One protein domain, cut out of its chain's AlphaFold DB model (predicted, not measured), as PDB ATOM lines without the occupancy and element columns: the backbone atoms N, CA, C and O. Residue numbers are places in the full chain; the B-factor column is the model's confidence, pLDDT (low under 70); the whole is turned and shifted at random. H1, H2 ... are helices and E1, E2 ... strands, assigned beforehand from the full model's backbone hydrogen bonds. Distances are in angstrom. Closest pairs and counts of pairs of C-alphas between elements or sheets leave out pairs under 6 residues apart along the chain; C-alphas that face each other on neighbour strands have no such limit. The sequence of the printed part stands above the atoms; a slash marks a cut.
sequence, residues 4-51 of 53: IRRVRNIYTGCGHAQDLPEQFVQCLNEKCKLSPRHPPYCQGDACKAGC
ATOM      1  N   ILE A   4     166.530 202.797 110.197       76.25
ATOM      2  CA  ILE A   4     167.474 202.363 109.176       76.25
ATOM      3  C   ILE A   4     168.200 201.153 109.751       76.25
ATOM      4  O   ILE A   4     168.817 201.242 110.815       76.25
ATOM      5  N   ARG A   5     168.096 200.005 109.079       81.50
ATOM      6  CA  ARG A   5     168.819 198.797 109.470       81.50
ATOM      7  C   ARG A   5     170.019 198.623 108.558       81.50
ATOM      8  O   ARG A   5     169.875 198.512 107.340       81.50
ATOM      9  N   ARG A   6     171.202 198.531 109.161       84.75
ATOM     10  CA  ARG A   6     172.397 198.056 108.462       84.75
ATOM     11  C   ARG A   6     172.279 196.555 108.260       84.75
ATOM     12  O   ARG A   6     171.971 195.824 109.202       84.75
ATOM     13  N   VAL A   7     172.473 196.106 107.027       83.12
ATOM     14  CA  VAL A   7     172.389 194.692 106.666       83.12
ATOM     15  C   VAL A   7     173.784 194.230 106.279       83.12
ATOM     16  O   VAL A   7     174.482 194.907 105.532       83.12
ATOM     17  N   ARG A   8     174.194 193.080 106.805       89.88
ATOM     18  CA  ARG A   8     175.475 192.457 106.495       89.88
ATOM     19  C   ARG A   8     175.237 190.982 106.239       89.88
ATOM     20  O   ARG A   8     174.631 190.307 107.071       89.88
ATOM     21  N   ASN A   9     175.722 190.495 105.107       89.62
ATOM     22  CA  ASN A   9     175.766 189.066 104.842       89.62
ATOM     23  C   ASN A   9     177.027 188.487 105.477       89.62
ATOM     24  O   ASN A   9     178.106 189.060 105.335       89.62
ATOM     25  N   ILE A  10     176.886 187.355 106.165       90.25
ATOM     26  CA  ILE A  10     178.007 186.592 106.717       90.25
ATOM     27  C   ILE A  10     178.032 185.245 106.003       90.25
ATOM     28  O   ILE A  10     177.088 184.461 106.103       90.25
ATOM     29  N   TYR A  11     179.109 184.984 105.267       91.81
ATOM     30  CA  TYR A  11     179.307 183.742 104.533       91.81
ATOM     31  C   TYR A  11     179.918 182.699 105.468       91.81
ATOM     32  O   TYR A  11     181.113 182.724 105.749       91.81
ATOM     33  N   THR A  12     179.104 181.763 105.950       91.38
ATOM     34  CA  THR A  12     179.501 180.786 106.981       91.38
ATOM     35  C   THR A  12     180.607 179.818 106.549       91.38
ATOM     36  O   THR A  12     181.298 179.282 107.407       91.38
ATOM     37  N   GLY A  13     180.813 179.617 105.243       92.81
ATOM     38  CA  GLY A  13     181.868 178.740 104.718       92.81
ATOM     39  C   GLY A  13     183.267 179.368 104.660       92.81
ATOM     40  O   GLY A  13     184.254 178.653 104.771       92.81
ATOM     41  N   CYS A  14     183.372 180.689 104.490       92.94
ATOM     42  CA  CYS A  14     184.655 181.395 104.347       92.94
ATOM     43  C   CYS A  14     184.859 182.522 105.371       92.94
ATOM     44  O   CYS A  14     185.902 183.164 105.376       92.94
ATOM     45  N   GLY A  15     183.871 182.774 106.235       89.50
ATOM     46  CA  GLY A  15     183.922 183.790 107.287       89.50
ATOM     47  C   GLY A  15     183.823 185.234 106.789       89.50
ATOM     48  O   GLY A  15     183.854 186.158 107.598       89.50
ATOM     49  N   HIS A  16     183.689 185.454 105.479       94.12
ATOM     50  CA  HIS A  16     183.606 186.797 104.925       94.12
ATOM     51  C   HIS A  16     182.314 187.499 105.340       94.12
ATOM     52  O   HIS A  16     181.232 186.908 105.368       94.12
ATOM     53  N   ALA A  17     182.444 188.790 105.623       92.06
ATOM     54  CA  ALA A  17     181.337 189.690 105.877       92.06
ATOM     55  C   ALA A  17     181.250 190.705 104.739       92.06
ATOM     56  O   ALA A  17     182.240 191.361 104.423       92.06
ATOM     57  N   GLN A  18     180.069 190.850 104.149       92.81
ATOM     58  CA  GLN A  18     179.796 191.870 103.144       92.81
ATOM     59  C   GLN A  18     178.722 192.818 103.667       92.81
ATOM     60  O   GLN A  18     177.590 192.399 103.926       92.81
ATOM     61  N   ASP A  19     179.086 194.089 103.820       91.31
ATOM     62  CA  ASP A  19     178.135 195.151 104.125       91.31
ATOM     63  C   ASP A  19     177.262 195.423 102.897       91.31
ATOM     64  O   ASP A  19     177.753 195.596 101.780       91.31
ATOM     65  N   LEU A  20     175.949 195.416 103.107       87.56
ATOM     66  CA  LEU A  20     174.955 195.722 102.090       87.56
ATOM     67  C   LEU A  20     174.449 197.158 102.261       87.56
ATOM     68  O   LEU A  20     174.612 197.747 103.335       87.56
ATOM     69  N   PRO A  21     173.795 197.719 101.225       89.44
ATOM     70  CA  PRO A  21     173.128 199.004 101.341       89.44
ATOM     71  C   PRO A  21     172.190 199.047 102.546       89.44
ATOM     72  O   PRO A  21     171.516 198.064 102.876       89.44
ATOM     73  N   GLU A  22     172.148 200.207 103.192       85.62
ATOM     74  CA  GLU A  22     171.244 200.449 104.305       85.62
ATOM     75  C   GLU A  22     169.797 200.242 103.848       85.62
ATOM     76  O   GLU A  22     169.368 200.766 102.819       85.62
ATOM     77  N   GLN A  23     169.039 199.451 104.607       81.81
ATOM     78  CA  GLN A  23     167.640 199.190 104.296       81.81
ATOM     79  C   GLN A  23     166.753 200.011 105.220       81.81
ATOM     80  O   GLN A  23     166.872 199.953 106.448       81.81
ATOM     81  N   PHE A  24     165.830 200.758 104.621       81.00
ATOM     82  CA  PHE A  24     164.777 201.412 105.375       81.00
ATOM     83  C   PHE A  24     163.775 200.360 105.853       81.00
ATOM     84  O   PHE A  24     163.074 199.740 105.054       81.00
ATOM     85  N   VAL A  25     163.696 200.163 107.168       78.50
ATOM     86  CA  VAL A  25     162.696 199.289 107.775       78.50
ATOM     87  C   VAL A  25     161.504 200.150 108.162       78.50
ATOM     88  O   VAL A  25     161.486 200.822 109.200       78.50
ATOM     89  N   GLN A  26     160.497 200.138 107.290       75.00
ATOM     90  CA  GLN A  26     159.242 200.823 107.549       75.00
ATOM     91  C   GLN A  26     158.492 200.118 108.681       75.00
ATOM     92  O   GLN A  26     158.247 198.912 108.643       75.00
ATOM     93  N   CYS A  27     158.095 200.873 109.704       75.50
ATOM     94  CA  CYS A  27     157.238 200.333 110.746       75.50
ATOM     95  C   CYS A  27     155.818 200.176 110.202       75.50
ATOM     96  O   CYS A  27     155.220 201.141 109.735       75.50
ATOM     97  N   LEU A  28     155.259 198.975 110.306       75.56
ATOM     98  CA  LEU A  28     153.875 198.678 109.917       75.56
ATOM     99  C   LEU A  28     152.920 198.642 111.121       75.56
ATOM    100  O   LEU A  28     151.813 198.132 111.011       75.56
ATOM    101  N   ASN A  29     153.345 199.153 112.279       75.81
ATOM    102  CA  ASN A  29     152.496 199.215 113.462       75.81
ATOM    103  C   ASN A  29     151.511 200.385 113.327       75.81
ATOM    104  O   ASN A  29     151.936 201.533 113.236       75.81
ATOM    105  N   GLU A  30     150.215 200.093 113.389       77.56
ATOM    106  CA  GLU A  30     149.120 201.072 113.386       77.56
ATOM    107  C   GLU A  30     149.228 202.127 114.502       77.56
ATOM    108  O   GLU A  30     148.758 203.248 114.342       77.56
ATOM    109  N   LYS A  31     149.911 201.822 115.611       74.06
ATOM    110  CA  LYS A  31     150.170 202.767 116.711       74.06
ATOM    111  C   LYS A  31     151.383 203.669 116.471       74.06
ATOM    112  O   LYS A  31     151.616 204.608 117.227       74.06
ATOM    113  N   CYS A  32     152.199 203.392 115.453       75.25
ATOM    114  CA  CYS A  32     153.350 204.224 115.125       75.25
ATOM    115  C   CYS A  32     152.914 205.369 114.209       75.25
ATOM    116  O   CYS A  32     152.509 205.116 113.082       75.25
ATOM    117  N   LYS A  33     153.086 206.620 114.654       74.69
ATOM    118  CA  LYS A  33     152.749 207.837 113.886       74.69
ATOM    119  C   LYS A  33     153.433 207.938 112.516       74.69
ATOM    120  O   LYS A  33     152.943 208.609 111.621       74.69
ATOM    121  N   LEU A  34     154.588 207.284 112.367       72.56
ATOM    122  CA  LEU A  34     155.372 207.240 111.128       72.56
ATOM    123  C   LEU A  34     154.993 206.053 110.229       72.56
ATOM    124  O   LEU A  34     155.581 205.878 109.162       72.56
ATOM    125  N   SER A  35     154.071 205.195 110.673       76.94
ATOM    126  CA  SER A  35     153.597 204.074 109.876       76.94
ATOM    127  C   SER A  35     152.601 204.556 108.825       76.94
ATOM    128  O   SER A  35     151.685 205.303 109.161       76.94
ATOM    129  N   PRO A  36     152.673 204.054 107.582       77.81
ATOM    130  CA  PRO A  36     151.627 204.296 106.589       77.81
ATOM    131  C   PRO A  36     150.280 203.663 106.978       77.81
ATOM    132  O   PRO A  36     149.257 203.997 106.396       77.81
ATOM    133  N   ARG A  37     150.268 202.738 107.952       79.50
ATOM    134  CA  ARG A  37     149.048 202.120 108.495       79.50
ATOM    135  C   ARG A  37     148.468 202.899 109.676       79.50
ATOM    136  O   ARG A  37     147.486 202.453 110.261       79.50
ATOM    137  N   HIS A  38     149.089 204.013 110.064       79.62
ATOM    138  CA  HIS A  38     148.579 204.828 111.152       79.62
ATOM    139  C   HIS A  38     147.233 205.444 110.753       79.62
ATOM    140  O   HIS A  38     147.139 206.054 109.684       79.62
ATOM    141  N   PRO A  39     146.182 205.281 111.573       82.44
ATOM    142  CA  PRO A  39     144.870 205.785 111.224       82.44
ATOM    143  C   PRO A  39     144.876 207.314 111.086       82.44
ATOM    144  O   PRO A  39     145.365 208.004 111.982       82.44
ATOM    145  N   PRO A  40     144.266 207.872 110.024       78.00
ATOM    146  CA  PRO A  40     144.259 209.312 109.787       78.00
ATOM    147  C   PRO A  40     143.454 210.081 110.837       78.00
ATOM    148  O   PRO A  40     143.649 211.279 110.970       78.00
ATOM    149  N   TYR A  41     142.576 209.415 111.591       79.94
ATOM    150  CA  TYR A  41     141.826 210.011 112.700       79.94
ATOM    151  C   TYR A  41     142.633 210.083 114.010       79.94
ATOM    152  O   TYR A  41     142.211 210.741 114.957       79.94
ATOM    153  N   CYS A  42     143.787 209.411 114.089       77.69
ATOM    154  CA  CYS A  42     144.655 209.435 115.260       77.69
ATOM    155  C   CYS A  42     145.629 210.615 115.141       77.69
ATOM    156  O   CYS A  42     146.750 210.490 114.655       77.69
ATOM    157  N   GLN A  43     145.168 211.802 115.543       77.19
ATOM    158  CA  GLN A  43     145.904 213.065 115.422       77.19
ATOM    159  C   GLN A  43     145.941 213.823 116.760       77.19
ATOM    160  O   GLN A  43     145.156 213.552 117.668       77.19
ATOM    161  N   GLY A  44     146.856 214.788 116.888       74.94
ATOM    162  CA  GLY A  44     146.919 215.691 118.047       74.94
ATOM    163  C   GLY A  44     147.464 215.055 119.332       74.94
ATOM    164  O   GLY A  44     148.195 214.063 119.298       74.94
ATOM    165  N   ASP A  45     147.144 215.654 120.480       72.88
ATOM    166  CA  ASP A  45     147.690 215.258 121.787       72.88
ATOM    167  C   ASP A  45     147.274 213.849 122.231       72.88
ATOM    168  O   ASP A  45     148.059 213.154 122.874       72.88
ATOM    169  N   ALA A  46     146.105 213.368 121.794       74.12
ATOM    170  CA  ALA A  46     145.663 211.994 122.035       74.12
ATOM    171  C   ALA A  46     146.567 210.954 121.343       74.12
ATOM    172  O   ALA A  46     146.871 209.910 121.919       74.12
ATOM    173  N   CYS A  47     147.053 211.255 120.134       75.25
ATOM    174  CA  CYS A  47     148.017 210.409 119.425       75.25
ATOM    175  C   CYS A  47     149.401 210.456 120.092       75.25
ATOM    176  O   CYS A  47     150.050 209.423 120.267       75.25
ATOM    177  N   LYS A  48     149.836 211.646 120.536       69.94
ATOM    178  CA  LYS A  48     151.119 211.828 121.234       69.94
ATOM    179  C   LYS A  48     151.174 211.071 122.562       69.94
ATOM    180  O   LYS A  48     152.200 210.470 122.852       69.94
ATOM    181  N   ALA A  49     150.076 211.038 123.322       71.56
ATOM    182  CA  ALA A  49     150.009 210.357 124.618       71.56
ATOM    183  C   ALA A  49     150.241 208.834 124.531       71.56
ATOM    184  O   ALA A  49     150.775 208.236 125.461       71.56
ATOM    185  N   GLY A  50     149.857 208.200 123.417       65.56
ATOM    186  CA  GLY A  50     150.056 206.764 123.182       65.56
ATOM    187  C   GLY A  50     151.337 206.412 122.421       65.56
ATOM    188  O   GLY A  50     151.620 205.230 122.213       65.56
ATOM    189  N   CYS A  51     152.105 207.407 121.968       66.75
ATOM    190  CA  CYS A  51     153.274 207.184 121.130       66.75
ATOM    191  C   CYS A  51     154.529 207.034 121.996       66.75
ATOM    192  O   CYS A  51     154.957 207.978 122.645       66.75
TER     193      CYS A  51
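This is residues 4 to 51 of the 53 residues of an uncharacterized protein of Dentipellis sp. KUC8613 (UniProt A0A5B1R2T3). With little regular structure, the printed part is a long, thin rod: the antiparallel hairpin of E1 and E2 makes one end, where residues 11 to 16 stick out, and a winding stretch, residues 26 to 43, leads to the short helix H1 at the other. Between them, residues 4 to 5 pair antiparallel with residues 23 to 24 of E3. The 48 printed residues, 15 in named elements, run E1, E2, E3, H1, class mixed; the whole is extended, radius of gyration of the C-alphas 17.6 A, spans 52 by 16 by 14 A.

E1, residues 8 to 10, and E2, residues 17 to 19, are a hairpin, antiparallel at 165 degrees; N 9 and O 18 are within hydrogen-bond range, 2.9 A. E3, residues 23 to 25, pairs with no named strand and is apart from both. H1, residues 44 to 49, is apart from E1, E2 and E3; its O i to N i+4 pairs are within hydrogen-bond range.

E1 begins at C-alpha 8 (175.475, 192.457, 106.495). H1, 9.0 A long, ends at C-alpha 49 (150.009, 210.357, 124.618).

The farthest C-alphas, of Cys 14 and Asp 45, are 53.1 A apart. The printed part has no cut; the E3 to H1 link is long. Residues 48, 50 and 51 are under pLDDT 70.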